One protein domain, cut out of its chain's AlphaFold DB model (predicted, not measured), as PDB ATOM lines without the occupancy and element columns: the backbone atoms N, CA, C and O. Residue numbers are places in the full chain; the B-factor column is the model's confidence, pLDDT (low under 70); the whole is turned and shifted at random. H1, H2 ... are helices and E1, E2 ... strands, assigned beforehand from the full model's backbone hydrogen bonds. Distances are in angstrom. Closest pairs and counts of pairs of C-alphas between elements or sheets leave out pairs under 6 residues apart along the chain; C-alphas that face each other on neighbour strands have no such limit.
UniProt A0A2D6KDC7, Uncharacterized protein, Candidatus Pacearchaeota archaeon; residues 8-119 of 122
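Overview. This is residues 8 to 119 of the 122 residues of an uncharacterized protein of Candidatus Pacearchaeota archaeon (UniProt A0A2D6KDC7). A twisted sheet of four antiparallel strands stands in the middle, with H1 and H2 packed crosswise over one face and the short helix H3 over part of the other. A long link without named elements, residues 24 to 47, runs from H1 to H2 by way of the edge strand E4. The printed part has 112 residues with three named helices and four named strands, in the order H1 H2 E1 E2 E3 E4 H3; the sheet's order is E1 E2 E3 E4 and the class is mixed, helices and strands. It is compact, with a radius of gyration of the C-alphas of 13.4 A, and spans 37 by 29 by 27 A.

Along the chain. Begin with the sheet: find C-alpha 61 at (8.956, -10.192, 16.564), where E1, residues 61 to 69, starts its 22.7 A. E2 is residues 72 to 80, 25.9 A long; E3 is residues 86 to 92, 20.2 A; E4 is residues 99 to 106, 20.7 A. Then look at C-alpha 11, (8.490, -7.942, 29.846), where H1, residues 11 to 23, begins its 18.4 A. H2 is residues 48 to 55, 10.0 A, and H3 is residues 110 to 118, 11.8 A, ending at C-alpha 118, (22.186, -13.014, 24.592).

Arrangement. The four strands form a meander, each strand the antiparallel neighbour of the one before, in three hairpins. Look for N 65 and O 76 at 3.0 A between E1 and E2, N 77 and O 89 at 2.9 A between E2 and E3, and N 90 and O 102 at 2.8 A between E3 and E4. H1 and H2 lie on the same face, making two layers with the sheet; H3 is on the opposite face. H1 runs across the strands at a height over the sheet of 9.6 A; its closest C-alphas to E1 are those of Arg 14 and Val 64, 6.3 A. H2 also runs across, at a height of 8.9 A; C-alphas 51 and 103, its closest to E4, are 6.5 A apart. H3 runs along the strands, at 21 degrees to E2 on the local plane, and is only just over E2, with 3 C-alphas. H1 and H2 are close but not clearly touching. Every O i to N i+4 pair is within hydrogen-bond range in H2 and H3, and 8 of 9 in H1.

Size, cuts and confidence. The C-alphas farthest apart, those of Asn 39 and Gly 119, are 39.4 A apart. The printed part has no cut. The link from H1 to H2 is long; in it, residues 30 to 31 pair, parallel, with residues 99 to 100 of E4. Mean pLDDT of the printed part is 88.1; residues 35 to 44 and residue 119 are under 70.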
ATOM      1  N   LYS A   8      19.070  -6.491  25.615       94.19
ATOM      2  CA  LYS A   8      17.799  -7.175  25.331       94.19
ATOM      3  C   LYS A   8      16.682  -6.551  26.170       94.19
ATOM      4  O   LYS A   8      16.843  -6.373  27.374       94.19
ATOM      5  N   LEU A   9      15.547  -6.258  25.539       94.81
ATOM      6  CA  LEU A   9      14.326  -5.846  26.228       94.81
ATOM      7  C   LEU A   9      13.456  -7.068  26.540       94.81
ATOM      8  O   LEU A   9      13.300  -7.967  25.710       94.81
ATOM      9  N   THR A  10      12.874  -7.085  27.735       93.69
ATOM     10  CA  THR A  10      11.987  -8.143  28.240       93.69
ATOM     11  C   THR A  10      10.784  -7.537  28.970       93.69
ATOM     12  O   THR A  10      10.804  -6.353  29.324       93.69
ATOM     13  N   GLY A  11       9.727  -8.338  29.160       94.94
ATOM     14  CA  GLY A  11       8.490  -7.942  29.846       94.94
ATOM     15  C   GLY A  11       7.885  -6.645  29.301       94.94
ATOM     16  O   GLY A  11       7.936  -6.385  28.096       94.94
ATOM     17  N   LYS A  12       7.418  -5.787  30.213       96.00
ATOM     18  CA  LYS A  12       6.772  -4.506  29.896       96.00
ATOM     19  C   LYS A  12       7.586  -3.614  28.954       96.00
ATOM     20  O   LYS A  12       7.047  -3.080  27.998       96.00
ATOM     21  N   LYS A  13       8.913  -3.527  29.124       95.69
ATOM     22  CA  LYS A  13       9.763  -2.701  28.238       95.69
ATOM     23  C   LYS A  13       9.744  -3.183  26.785       95.69
ATOM     24  O   LYS A  13       9.849  -2.375  25.866       95.69
ATOM     25  N   ARG A  14       9.659  -4.501  26.570       96.44
ATOM     26  CA  ARG A  14       9.516  -5.076  25.224       96.44
ATOM     27  C   ARG A  14       8.128  -4.780  24.664       96.44
ATOM     28  O   ARG A  14       8.022  -4.423  23.496       96.44
ATOM     29  N   GLU A  15       7.096  -4.945  25.480       96.69
ATOM     30  CA  GLU A  15       5.703  -4.698  25.095       96.69
ATOM     31  C   GLU A  15       5.474  -3.237  24.715       96.69
ATOM     32  O   GLU A  15       4.941  -2.983  23.640       96.69
ATOM     33  N   ASP A  16       5.971  -2.294  25.514       96.38
ATOM     34  CA  ASP A  16       5.880  -0.858  25.247       96.38
ATOM     35  C   ASP A  16       6.548  -0.501  23.909       96.38
ATOM     36  O   ASP A  16       5.970   0.208  23.084       96.38
ATOM     37  N   ALA A  17       7.735  -1.054  23.637       96.19
ATOM     38  CA  ALA A  17       8.442  -0.826  22.378       96.19
ATOM     39  C   ALA A  17       7.669  -1.369  21.161       96.19
ATOM     40  O   ALA A  17       7.614  -0.713  20.121       96.19
ATOM     41  N   ILE A  18       7.045  -2.546  21.280       96.94
ATOM     42  CA  ILE A  18       6.194  -3.116  20.222       96.94
ATOM     43  C   ILE A  18       4.895  -2.313  20.081       96.94
ATOM     44  O   ILE A  18       4.421  -2.107  18.964       96.94
ATOM     45  N   ALA A  19       4.325  -1.827  21.184       96.00
ATOM     46  CA  ALA A  19       3.113  -1.019  21.180       96.00
ATOM     47  C   ALA A  19       3.314   0.313  20.446       96.00
ATOM     48  O   ALA A  19       2.402   0.746  19.744       96.00
ATOM     49  N   ILE A  20       4.502   0.925  20.540       94.88
ATOM     50  CA  ILE A  20       4.861   2.093  19.720       94.88
ATOM     51  C   ILE A  20       4.726   1.756  18.231       94.88
ATOM     52  O   ILE A  20       4.120   2.534  17.497       94.88
ATOM     53  N   LEU A  21       5.233   0.597  17.790       94.06
ATOM     54  CA  LEU A  21       5.114   0.189  16.387       94.06
ATOM     55  C   LEU A  21       3.652  -0.065  15.999       94.06
ATOM     56  O   LEU A  21       3.183   0.463  15.004       94.06
ATOM     57  N   LYS A  22       2.884  -0.785  16.822       94.50
ATOM     58  CA  LYS A  22       1.463  -1.060  16.534       94.50
ATOM     59  C   LYS A  22       0.603   0.201  16.417       94.50
ATOM     60  O   LYS A  22      -0.358   0.213  15.658       94.50
ATOM     61  N   LYS A  23       0.920   1.242  17.190       94.88
ATOM     62  CA  LYS A  23       0.191   2.520  17.191       94.88
ATOM     63  C   LYS A  23       0.660   3.486  16.103       94.88
ATOM     64  O   LYS A  23       0.015   4.510  15.900       94.88
ATOM     65  N   THR A  24       1.773   3.193  15.433       93.75
ATOM     66  CA  THR A  24       2.363   4.076  14.427       93.75
ATOM     67  C   THR A  24       2.192   3.444  13.047       93.75
ATOM     68  O   THR A  24       2.844   2.452  12.758       93.75
ATOM     69  N   PRO A  25       1.347   3.992  12.162       94.12
ATOM     70  CA  PRO A  25       1.326   3.566  10.764       94.12
ATOM     71  C   PRO A  25       2.712   3.710  10.127       94.12
ATOM     72  O   PRO A  25       3.442   4.654  10.444       94.12
ATOM     73  N   PHE A  26       3.075   2.808   9.213       92.81
ATOM     74  CA  PHE A  26       4.392   2.837   8.568       92.81
ATOM     75  C   PHE A  26       4.645   4.169   7.843       92.81
ATOM     76  O   PHE A  26       5.743   4.714   7.893       92.81
ATOM     77  N   GLU A  27       3.604   4.738   7.239       91.88
ATOM     78  CA  GLU A  27       3.599   6.022   6.528       91.88
ATOM     79  C   GLU A  27       3.930   7.205   7.449       91.88
ATOM     80  O   GLU A  27       4.396   8.250   6.997       91.88
ATOM     81  N   ASN A  28       3.717   7.038   8.757       93.19
ATOM     82  CA  ASN A  28       4.008   8.059   9.754       93.19
ATOM     83  C   ASN A  28       5.443   7.978  10.290       93.19
ATOM     84  O   ASN A  28       5.854   8.870  11.047       93.19
ATOM     85  N   LEU A  29       6.216   6.966   9.893       91.88
ATOM     86  CA  LEU A  29       7.626   6.853  10.234       91.88
ATOM     87  C   LEU A  29       8.461   7.857   9.443       91.88
ATOM     88  O   LEU A  29       8.217   8.132   8.272       91.88
ATOM     89  N   VAL A  30       9.509   8.364  10.082       91.19
ATOM     90  CA  VAL A  30      10.583   9.051   9.361       91.19
ATOM     91  C   VAL A  30      11.539   7.989   8.828       91.19
ATOM     92  O   VAL A  30      12.088   7.210   9.605       91.19
ATOM     93  N   VAL A  31      11.764   7.948   7.520       88.81
ATOM     94  CA  VAL A  31      12.770   7.062   6.922       88.81
ATOM     95  C   VAL A  31      14.088   7.821   6.812       88.81
ATOM     96  O   VAL A  31      14.126   8.920   6.266       88.81
ATOM     97  N   ASP A  32      15.168   7.258   7.352       84.69
ATOM     98  CA  ASP A  32      16.499   7.859   7.238       84.69
ATOM     99  C   ASP A  32      17.060   7.658   5.817       84.69
ATOM    100  O   ASP A  32      17.354   6.530   5.397       84.69
ATOM    101  N   GLU A  33      17.219   8.762   5.081       76.00
ATOM    102  CA  GLU A  33      17.683   8.760   3.685       76.00
ATOM    103  C   GLU A  33      19.128   8.250   3.524       76.00
ATOM    104  O   GLU A  33      19.559   7.896   2.422       76.00
ATOM    105  N   HIS A  34      19.909   8.188   4.610       72.25
ATOM    106  CA  HIS A  34      21.283   7.699   4.540       72.25
ATOM    107  C   HIS A  34      21.348   6.198   4.215       72.25
ATOM    108  O   HIS A  34      22.273   5.745   3.531       72.25
ATOM    109  N   TYR A  35      20.365   5.427   4.684       65.31
ATOM    110  CA  TYR A  35      20.317   3.970   4.524       65.31
ATOM    111  C   TYR A  35      19.320   3.515   3.456       65.31
ATOM    112  O   TYR A  35      19.562   2.506   2.784       65.31
ATOM    113  N   PHE A  36      18.254   4.284   3.245       65.81
ATOM    114  CA  PHE A  36      17.319   4.117   2.139       65.81
ATOM    115  C   PHE A  36      17.524   5.289   1.186       65.81
ATOM    116  O   PHE A  36      17.184   6.413   1.535       65.81
ATOM    117  N   LYS A  37      18.114   5.069  -0.000       60.72
ATOM    118  CA  LYS A  37      18.306   6.171  -0.958       60.72
ATOM    119  C   LYS A  37      16.961   6.855  -1.226       60.72
ATOM    120  O   LYS A  37      15.924   6.195  -1.196       60.72
ATOM    121  N   LYS A  38      17.000   8.133  -1.609       55.75
ATOM    122  CA  LYS A  38      15.831   8.958  -1.976       55.75
ATOM    123  C   LYS A  38      14.871   8.302  -2.996       55.75
ATOM    124  O   LYS A  38      13.704   8.665  -3.049       55.75
ATOM    125  N   ASN A  39      15.340   7.288  -3.736       54.88
ATOM    126  CA  ASN A  39      14.580   6.516  -4.729       54.88
ATOM    127  C   ASN A  39      14.144   5.112  -4.237       54.88
ATOM    128  O   ASN A  39      13.818   4.248  -5.045       54.88
ATOM    129  N   GLY A  40      14.213   4.821  -2.934       52.28
ATOM    130  CA  GLY A  40      13.761   3.550  -2.346       52.28
ATOM    131  C   GLY A  40      14.712   2.354  -2.511       52.28
ATOM    132  O   GLY A  40      14.442   1.290  -1.954       52.28
ATOM    133  N   SER A  41      15.836   2.503  -3.221       50.28
ATOM    134  CA  SER A  41      16.846   1.444  -3.361       50.28
ATOM    135  C   SER A  41      17.816   1.444  -2.168       50.28
ATOM    136  O   SER A  41      18.495   2.451  -1.928       50.28
ATOM    137  N   PRO A  42      17.928   0.347  -1.404       56.09
ATOM    138  CA  PRO A  42      18.774   0.309  -0.218       56.09
ATOM    139  C   PRO A  42      20.261   0.289  -0.592       56.09
ATOM    140  O   PRO A  42      20.668  -0.354  -1.559       56.09
ATOM    141  N   ARG A  43      21.106   0.973   0.192       57.31
ATOM    142  CA  ARG A  43      22.570   0.905   0.014       57.31
ATOM    143  C   ARG A  43      23.130  -0.450   0.472       57.31
ATOM    144  O   ARG A  43      24.044  -0.956  -0.163       57.31
ATOM    145  N   HIS A  44      22.568  -1.027   1.543       64.06
ATOM    146  CA  HIS A  44      22.977  -2.309   2.147       64.06
ATOM    147  C   HIS A  44      21.819  -3.004   2.909       64.06
ATOM    148  O   HIS A  44      21.972  -3.377   4.072       64.06
ATOM    149  N   GLY A  45      20.640  -3.143   2.301       79.56
ATOM    150  CA  GLY A  45      19.432  -3.576   3.017       79.56
ATOM    151  C   GLY A  45      18.321  -4.122   2.123       79.56
ATOM    152  O   GLY A  45      18.567  -4.477   0.974       79.56
ATOM    153  N   ILE A  46      17.107  -4.192   2.668       87.00
ATOM    154  CA  ILE A  46      15.880  -4.555   1.934       87.00
ATOM    155  C   ILE A  46      15.158  -3.306   1.419       87.00
ATOM    156  O   ILE A  46      15.444  -2.198   1.878       87.00
ATOM    157  N   SER A  47      14.233  -3.465   0.470       87.75
ATOM    158  CA  SER A  47      13.455  -2.332  -0.041       87.75
ATOM    159  C   SER A  47      12.513  -1.761   1.030       87.75
ATOM    160  O   SER A  47      12.196  -2.425   2.021       87.75
ATOM    161  N   LEU A  48      12.035  -0.525   0.839       87.38
ATOM    162  CA  LEU A  48      11.024   0.055   1.735       87.38
ATOM    163  C   LEU A  48       9.695  -0.702   1.692       87.38
ATOM    164  O   LEU A  48       9.029  -0.795   2.720       87.38
ATOM    165  N   ASN A  49       9.336  -1.270   0.540       89.44
ATOM    166  CA  ASN A  49       8.132  -2.088   0.409       89.44
ATOM    167  C   ASN A  49       8.252  -3.364   1.248       89.44
ATOM    168  O   ASN A  49       7.359  -3.643   2.047       89.44
ATOM    169  N   ASP A  50       9.391  -4.061   1.171       90.94
ATOM    170  CA  ASP A  50       9.648  -5.236   2.016       90.94
ATOM    171  C   ASP A  50       9.651  -4.847   3.500       90.94
ATOM    172  O   ASP A  50       9.066  -5.529   4.341       90.94
ATOM    173  N   ALA A  51      10.292  -3.722   3.846       92.38
ATOM    174  CA  ALA A  51      10.329  -3.231   5.218       92.38
ATOM    175  C   ALA A  51       8.923  -2.921   5.750       92.38
ATOM    176  O   ALA A  51       8.636  -3.252   6.901       92.38
ATOM    177  N   LYS A  52       8.048  -2.336   4.924       94.19
ATOM    178  CA  LYS A  52       6.641  -2.072   5.253       94.19
ATOM    179  C   LYS A  52       5.854  -3.364   5.461       94.19
ATOM    180  O   LYS A  52       5.118  -3.475   6.438       94.19
ATOM    181  N   GLU A  53       6.029  -4.352   4.588       94.81
ATOM    182  CA  GLU A  53       5.369  -5.653   4.727       94.81
ATOM    183  C   GLU A  53       5.781  -6.360   6.027       94.81
ATOM    184  O   GLU A  53       4.939  -6.872   6.767       94.81
ATOM    185  N   ILE A  54       7.076  -6.343   6.349       95.56
ATOM    186  CA  ILE A  54       7.610  -6.945   7.577       95.56
ATOM    187  C   ILE A  54       7.150  -6.174   8.818       95.56
ATOM    188  O   ILE A  54       6.802  -6.790   9.823       95.56
ATOM    189  N   TYR A  55       7.128  -4.841   8.755       96.06
ATOM    190  CA  TYR A  55       6.739  -3.967   9.865       96.06
ATOM    191  C   TYR A  55       5.367  -4.317  10.445       96.06
ATOM    192  O   TYR A  55       5.191  -4.352  11.664       96.06
ATOM    193  N   ASN A  56       4.409  -4.626   9.571       94.50
ATOM    194  CA  ASN A  56       3.040  -4.943   9.969       94.50
ATOM    195  C   ASN A  56       2.922  -6.300  10.690       94.50
ATOM    196  O   ASN A  56       1.958  -6.533  11.420       94.50
ATOM    197  N   GLN A  57       3.920  -7.181  10.568       96.44
ATOM    198  CA  GLN A  57       3.931  -8.523  11.159       96.44
ATOM    199  C   GLN A  57       4.498  -8.509  12.585       96.44
ATOM    200  O   GLN A  57       5.494  -9.163  12.890       96.44
ATOM    201  N   THR A  58       3.903  -7.721  13.483       95.25
ATOM    202  CA  THR A  58       4.432  -7.540  14.853       95.25
ATOM    203  C   THR A  58       4.382  -8.805  15.727       95.25
ATOM    204  O   THR A  58       5.173  -8.936  16.663       95.25
ATOM    205  N   ASP A  59       3.519  -9.772  15.408       95.69
ATOM    206  CA  ASP A  59       3.542 -11.137  15.963       95.69
ATOM    207  C   ASP A  59       4.837 -11.888  15.587       95.69
ATOM    208  O   ASP A  59       5.312 -12.746  16.329       95.69
ATOM    209  N   LYS A  60       5.445 -11.477  14.467       96.88
ATOM    210  CA  LYS A  60       6.764 -11.823  13.911       96.88
ATOM    211  C   LYS A  60       7.960 -11.634  14.838       96.88
ATOM    212  O   LYS A  60       9.037 -12.199  14.607       96.88
ATOM    213  N   ILE A  61       7.823 -10.756  15.829       97.06
ATOM    214  CA  ILE A  61       8.956 -10.192  16.564       97.06
ATOM    215  C   ILE A  61       9.457 -11.184  17.615       97.06
ATOM    216  O   ILE A  61       8.881 -11.331  18.693       97.06
ATOM    217  N   ILE A  62      10.612 -11.794  17.359       95.38
ATOM    218  CA  ILE A  62      11.240 -12.752  18.282       95.38
ATOM    219  C   ILE A  62      12.177 -12.087  19.293       95.38
ATOM    220  O   ILE A  62      12.440 -12.640  20.361       95.38
ATOM    221  N   LEU A  63      12.686 -10.888  18.993       95.44
ATOM    222  CA  LEU A  63      13.560 -10.153  19.904       95.44
ATOM    223  C   LEU A  63      13.469  -8.648  19.671       95.44
ATOM    224  O   LEU A  63      13.434  -8.182  18.535       95.44
ATOM    225  N   VAL A  64      13.505  -7.904  20.775       97.00
ATOM    226  CA  VAL A  64      13.723  -6.461  20.782       97.00
ATOM    227  C   VAL A  64      14.943  -6.181  21.647       97.00
ATOM    228  O   VAL A  64      15.076  -6.712  22.752       97.00
ATOM    229  N   SER A  65      15.853  -5.363  21.145       96.19
ATOM    230  CA  SER A  65      17.006  -4.876  21.905       96.19
ATOM    231  C   SER A  65      17.278  -3.426  21.565       96.19
ATOM    232  O   SER A  65      16.817  -2.950  20.533       96.19
ATOM    233  N   TYR A  66      18.052  -2.735  22.389       95.06
ATOM    234  CA  TYR A  66      18.601  -1.441  22.015       95.06
ATOM    235  C   TYR A  66      20.076  -1.341  22.375       95.06
ATOM    236  O   TYR A  66      20.572  -2.051  23.245       95.06
ATOM    237  N   ARG A  67      20.762  -0.397  21.744       92.19
ATOM    238  CA  ARG A  67      22.068   0.087  22.193       92.19
ATOM    239  C   ARG A  67      22.047   1.601  22.297       92.19
ATOM    240  O   ARG A  67      21.365   2.273  21.520       92.19
ATOM    241  N   ASN A  68      22.797   2.134  23.252       90.25
ATOM    242  CA  ASN A  68      23.002   3.574  23.347       90.25
ATOM    243  C   ASN A  68      23.911   4.029  22.201       90.25
ATOM    244  O   ASN A  68      24.890   3.358  21.888       90.25
ATOM    245  N   SER A  69      23.586   5.165  21.590       85.00
ATOM    246  CA  SER A  69      24.432   5.846  20.612       85.00
ATOM    247  C   SER A  69      24.387   7.354  20.861       85.00
ATOM    248  O   SER A  69      23.497   7.836  21.564       85.00
ATOM    249  N   ARG A  70      25.305   8.118  20.256       80.75
ATOM    250  CA  ARG A  70      25.336   9.588  20.389       80.75
ATOM    251  C   ARG A  70      24.012  10.259  19.984       80.75
ATOM    252  O   ARG A  70      23.651  11.273  20.558       80.75
ATOM    253  N   ALA A  71      23.288   9.677  19.026       77.81
ATOM    254  CA  ALA A  71      22.023  10.203  18.504       77.81
ATOM    255  C   ALA A  71      20.769   9.638  19.212       77.81
ATOM    256  O   ALA A  71      19.668   9.740  18.669       77.81
ATOM    257  N   GLY A  72      20.933   8.996  20.376       86.12
ATOM    258  CA  GLY A  72      19.864   8.325  21.127       86.12
ATOM    259  C   GLY A  72      19.958   6.798  21.079       86.12
ATOM    260  O   GLY A  72      20.963   6.233  20.624       86.12
ATOM    261  N   ARG A  73      18.925   6.096  21.562       92.56
ATOM    262  CA  ARG A  73      18.914   4.627  21.545       92.56
ATOM    263  C   ARG A  73      18.554   4.108  20.158       92.56
ATOM    264  O   ARG A  73      17.540   4.482  19.573       92.56
ATOM    265  N   LYS A  74      19.390   3.203  19.650       93.56
ATOM    266  CA  LYS A  74      19.136   2.434  18.429       93.56
ATOM    267  C   LYS A  74      18.449   1.140  18.821       93.56
ATOM    268  O   LYS A  74      19.102   0.255  19.372       93.56
ATOM    269  N   TYR A  75      17.160   1.043  18.547       96.38
ATOM    270  CA  TYR A  75      16.367  -0.156  18.762       96.38
ATOM    271  C   TYR A  75      16.515  -1.095  17.569       96.38
ATOM    272  O   TYR A  75      16.569  -0.657  16.423       96.38
ATOM    273  N   ALA A  76      16.572  -2.389  17.845       96.12
ATOM    274  CA  ALA A  76      16.584  -3.455  16.865       96.12
ATOM    275  C   ALA A  76      15.413  -4.387  17.148       96.12
ATOM    276  O   ALA A  76      15.342  -4.977  18.231       96.12
ATOM    277  N   PHE A  77      14.533  -4.525  16.164       97.56
ATOM    278  CA  PHE A  77      13.434  -5.480  16.160       97.56
ATOM    279  C   PHE A  77      13.777  -6.591  15.183       97.56
ATOM    280  O   PHE A  77      14.059  -6.335  14.011       97.56
ATOM    281  N   ILE A  78      13.788  -7.821  15.685       96.44
ATOM    282  CA  ILE A  78      14.132  -9.000  14.900       96.44
ATOM    283  C   ILE A  78      12.857  -9.770  14.613       96.44
ATOM    284  O   ILE A  78      12.216 -10.277  15.536       96.44
ATOM    285  N   TYR A  79      12.534  -9.871  13.332       97.06
ATOM    286  CA  TYR A  79      11.382 -10.590  12.813       97.06
ATOM    287  C   TYR A  79      11.835 -11.948  12.292       97.06
ATOM    288  O   TYR A  79      12.806 -12.018  11.536       97.06
ATOM    289  N   LYS A  80      11.131 -13.020  12.659       95.56
ATOM    290  CA  LYS A  80      11.328 -14.355  12.079       95.56
ATOM    291  C   LYS A  80      10.125 -14.697  11.208       95.56
ATOM    292  O   LYS A  80       9.130 -15.221  11.695       95.56
ATOM    293  N   ILE A  81      10.227 -14.383   9.919       94.06
ATOM    294  CA  ILE A  81       9.136 -14.562   8.949       94.06
ATOM    295  C   ILE A  81       8.985 -16.037   8.572       94.06
ATOM    296  O   ILE A  81       7.878 -16.548   8.438       94.06
ATOM    297  N   SER A  82      10.103 -16.755   8.453       90.00
ATOM    298  CA  SER A  82      10.108 -18.199   8.207       90.00
ATOM    299  C   SER A  82      11.315 -18.867   8.866       90.00
ATOM    300  O   SER A  82      12.160 -18.205   9.471       90.00
ATOM    301  N   LYS A  83      11.445 -20.194   8.724       84.38
ATOM    302  CA  LYS A  83      12.634 -20.934   9.192       84.38
ATOM    303  C   LYS A  83      13.943 -20.410   8.583       84.38
ATOM    304  O   LYS A  83      14.978 -20.505   9.233       84.38
ATOM    305  N   LYS A  84      13.896 -19.870   7.357       85.06
ATOM    306  CA  LYS A  84      15.069 -19.394   6.603       85.06
ATOM    307  C   LYS A  84      15.160 -17.869   6.500       85.06
ATOM    308  O   LYS A  84      16.205 -17.359   6.114       85.06
ATOM    309  N   ASN A  85      14.090 -17.143   6.827       89.94
ATOM    310  CA  ASN A  85      14.020 -15.697   6.627       89.94
ATOM    311  C   ASN A  85      13.845 -14.984   7.957       89.94
ATOM    312  O   ASN A  85      12.851 -15.164   8.665       89.94
ATOM    313  N   SER A  86      14.824 -14.154   8.291       95.25
ATOM    314  CA  SER A  86      14.752 -13.254   9.430       95.25
ATOM    315  C   SER A  86      15.222 -11.874   9.026       95.25
ATOM    316  O   SER A  86      16.122 -11.743   8.198       95.25
ATOM    317  N   TYR A  87      14.622 -10.852   9.617       94.94
ATOM    318  CA  TYR A  87      14.880  -9.466   9.259       94.94
ATOM    319  C   TYR A  87      15.126  -8.636  10.502       94.94
ATOM    320  O   TYR A  87      14.527  -8.854  11.555       94.94
ATOM    321  N   TYR A  88      16.019  -7.674  10.353       95.00
ATOM    322  CA  TYR A  88      16.271  -6.635  11.325       95.00
ATOM    323  C   TYR A  88      15.628  -5.360  10.815       95.00
ATOM    324  O   TYR A  88      16.009  -4.889   9.747       95.00
ATOM    325  N   LEU A  89      14.710  -4.788  11.586       95.50
ATOM    326  CA  LEU A  89      14.258  -3.413  11.395       95.50
ATOM    327  C   LEU A  89      14.800  -2.581  12.558       95.50
ATOM    328  O   LEU A  89      14.610  -2.926  13.732       95.50
ATOM    329  N   LEU A  90      15.540  -1.523  12.229       94.31
ATOM    330  CA  LEU A  90      16.272  -0.711  13.190       94.31
ATOM    331  C   LEU A  90      15.689   0.697  13.287       94.31
ATOM    332  O   LEU A  90      15.556   1.392  12.280       94.31
ATOM    333  N   PHE A  91      15.406   1.131  14.515       94.94
ATOM    334  CA  PHE A  91      14.692   2.377  14.767       94.94
ATOM    335  C   PHE A  91      15.364   3.277  15.795       94.94
ATOM    336  O   PHE A  91      16.010   2.812  16.734       94.94
ATOM    337  N   PHE A  92      15.111   4.574  15.673       93.38
ATOM    338  CA  PHE A  92      15.144   5.497  16.801       93.38
ATOM    339  C   PHE A  92      13.707   5.735  17.262       93.38
ATOM    340  O   PHE A  92      12.934   6.365  16.543       93.38
ATOM    341  N   LEU A  93      13.348   5.223  18.440       92.94
ATOM    342  CA  LEU A  93      12.010   5.416  19.016       92.94
ATOM    343  C   LEU A  93      11.929   6.649  19.918       92.94
ATOM    344  O   LEU A  93      10.853   7.199  20.097       92.94
ATOM    345  N   ASP A  94      13.068   7.110  20.440       86.94
ATOM    346  CA  ASP A  94      13.131   8.226  21.393       86.94
ATOM    347  C   ASP A  94      13.069   9.611  20.704       86.94
ATOM    348  O   ASP A  94      13.231  10.646  21.348       86.94
ATOM    349  N   ARG A  95      12.899   9.653  19.376       84.94
ATOM    350  CA  ARG A  95      12.758  10.900  18.605       84.94
ATOM    351  C   ARG A  95      11.293  11.344  18.589       84.94
ATOM    352  O   ARG A  95      10.399  10.522  18.740       84.94
ATOM    353  N   LYS A  96      11.042  12.631  18.298       85.81
ATOM    354  CA  LYS A  96       9.680  13.205  18.161       85.81
ATOM    355  C   LYS A  96       8.765  12.364  17.260       85.81
ATOM    356  O   LYS A  96       7.575  12.253  17.525       85.81
ATOM    357  N   ARG A  97       9.328  11.781  16.196       88.00
ATOM    358  CA  ARG A  97       8.685  10.752  15.374       88.00
ATOM    359  C   ARG A  97       9.587   9.519  15.336       88.00
ATOM    360  O   ARG A  97      10.795   9.701  15.128       88.00
ATOM    361  N   PRO A  98       9.043   8.298  15.490       93.00
ATOM    362  CA  PRO A  98       9.820   7.086  15.302       93.00
ATOM    363  C   PRO A  98      10.463   7.081  13.917       93.00
ATOM    364  O   PRO A  98       9.820   7.388  12.911       93.00
ATOM    365  N   CYS A  99      11.752   6.770  13.880       92.75
ATOM    366  CA  CYS A  99      12.537   6.826  12.658       92.75
ATOM    367  C   CYS A  99      13.087   5.446  12.324       92.75
ATOM    368  O   CYS A  99      13.842   4.894  13.124       92.75
ATOM    369  N   LEU A 100      12.720   4.901  11.161       92.69
ATOM    370  CA  LEU A 100      13.332   3.705  10.590       92.69
ATOM    371  C   LEU A 100      14.641   4.129   9.931       92.69
ATOM    372  O   LEU A 100      14.629   4.801   8.900       92.69
ATOM    373  N   PHE A 101      15.765   3.737  10.525       89.56
ATOM    374  CA  PHE A 101      17.067   4.125   9.993       89.56
ATOM    375  C   PHE A 101      17.778   3.006   9.252       89.56
ATOM    376  O   PHE A 101      18.742   3.288   8.571       89.56
ATOM    377  N   ASN A 102      17.372   1.741   9.383       90.19
ATOM    378  CA  ASN A 102      17.918   0.664   8.557       90.19
ATOM    379  C   ASN A 102      16.995  -0.558   8.595       90.19
ATOM    380  O   ASN A 102      16.375  -0.830   9.626       90.19
ATOM    381  N   ALA A 103      16.962  -1.334   7.517       91.81
ATOM    382  CA  ALA A 103      16.371  -2.662   7.515       91.81
ATOM    383  C   ALA A 103      17.167  -3.611   6.618       91.81
ATOM    384  O   ALA A 103      17.557  -3.248   5.510       91.81
ATOM    385  N   TYR A 104      17.398  -4.837   7.080       91.25
ATOM    386  CA  TYR A 104      18.140  -5.837   6.312       91.25
ATOM    387  C   TYR A 104      17.727  -7.263   6.669       91.25
ATOM    388  O   TYR A 104      17.265  -7.549   7.778       91.25
ATOM    389  N   ARG A 105      17.927  -8.174   5.715       91.44
ATOM    390  CA  ARG A 105      17.768  -9.613   5.916       91.44
ATOM    391  C   ARG A 105      18.988 -10.182   6.638       91.44
ATOM    392  O   ARG A 105      20.116  -9.765   6.407       91.44
ATOM    393  N   SER A 106      18.756 -11.146   7.518       88.94
ATOM    394  CA  SER A 106      19.798 -11.988   8.092       88.94
ATOM    395  C   SER A 106      19.847 -13.310   7.342       88.94
ATOM    396  O   SER A 106      18.905 -14.094   7.438       88.94
ATOM    397  N   ASP A 107      20.967 -13.580   6.681       81.06
ATOM    398  CA  ASP A 107      21.179 -14.830   5.933       81.06
ATOM    399  C   ASP A 107      21.708 -15.974   6.810       81.06
ATOM    400  O   ASP A 107      21.913 -17.095   6.352       81.06
ATOM    401  N   ILE A 108      21.923 -15.708   8.100       83.06
ATOM    402  CA  ILE A 108      22.394 -16.697   9.072       83.06
ATOM    403  C   ILE A 108      21.264 -17.205   9.964       83.06
ATOM    404  O   ILE A 108      20.268 -16.510  10.181       83.06
ATOM    405  N   ASN A 109      21.463 -18.390  10.554       87.00
ATOM    406  CA  ASN A 109      20.561 -18.958  11.554       87.00
ATOM    407  C   ASN A 109      20.411 -17.993  12.744       87.00
ATOM    408  O   ASN A 109      21.287 -17.886  13.611       87.00
ATOM    409  N   ILE A 110      19.288 -17.268  12.760       89.12
ATOM    410  CA  ILE A 110      19.068 -16.178  13.704       89.12
ATOM    411  C   ILE A 110      19.033 -16.689  15.141       89.12
ATOM    412  O   ILE A 110      19.588 -16.052  16.027       89.12
ATOM    413  N   GLU A 111      18.460 -17.865  15.380       87.75
ATOM    414  CA  GLU A 111      18.322 -18.426  16.721       87.75
ATOM    415  C   GLU A 111      19.691 -18.729  17.312       87.75
ATOM    416  O   GLU A 111      19.992 -18.274  18.413       87.75
ATOM    417  N   GLN A 112      20.571 -19.382  16.545       87.19
ATOM    418  CA  GLN A 112      21.958 -19.619  16.953       87.19
ATOM    419  C   GLN A 112      22.723 -18.314  17.204       87.19
ATOM    420  O   GLN A 112      23.509 -18.219  18.150       87.19
ATOM    421  N   ARG A 113      22.486 -17.275  16.393       87.25
ATOM    422  CA  ARG A 113      23.096 -15.955  16.604       87.25
ATOM    423  C   ARG A 113      22.626 -15.324  17.916       87.25
ATOM    424  O   ARG A 113      23.441 -14.790  18.668       87.25
ATOM    425  N   LEU A 114      21.323 -15.366  18.193       88.00
ATOM    426  CA  LEU A 114      20.737 -14.794  19.407       88.00
ATOM    427  C   LEU A 114      21.139 -15.578  20.655       88.00
ATOM    428  O   LEU A 114      21.431 -14.956  21.675       88.00
ATOM    429  N   LEU A 115      21.239 -16.903  20.547       85.19
ATOM    430  CA  LEU A 115      21.810 -17.796  21.555       85.19
ATOM    431  C   LEU A 115      23.214 -17.328  21.961       85.19
ATOM    432  O   LEU A 115      23.440 -17.024  23.130       85.19
ATOM    433  N   LYS A 116      24.126 -17.163  20.993       85.25
ATOM    434  CA  LYS A 116      25.502 -16.695  21.248       85.25
ATOM    435  C   LYS A 116      25.557 -15.281  21.832       85.25
ATOM    436  O   LYS A 116      26.395 -14.994  22.677       85.25
ATOM    437  N   LYS A 117      24.686 -14.384  21.362       84.19
ATOM    438  CA  LYS A 117      24.727 -12.958  21.719       84.19
ATOM    439  C   LYS A 117      24.102 -12.648  23.080       84.19
ATOM    440  O   LYS A 117      24.607 -11.789  23.797       84.19
ATOM    441  N   PHE A 118      22.993 -13.307  23.406       82.00
ATOM    442  CA  PHE A 118      22.186 -13.014  24.592       82.00
ATOM    443  C   PHE A 118      22.126 -14.169  25.597       82.00
ATOM    444  O   PHE A 118      21.512 -14.002  26.645       82.00
ATOM    445  N   GLY A 119      22.762 -15.307  25.308       65.00
ATOM    446  CA  GLY A 119      22.916 -16.402  26.260       65.00
ATOM    447  C   GLY A 119      21.618 -17.140  26.571       65.00
ATOM    448  O   GLY A 119      21.350 -17.409  27.737       65.00
TER     449      GLY A 119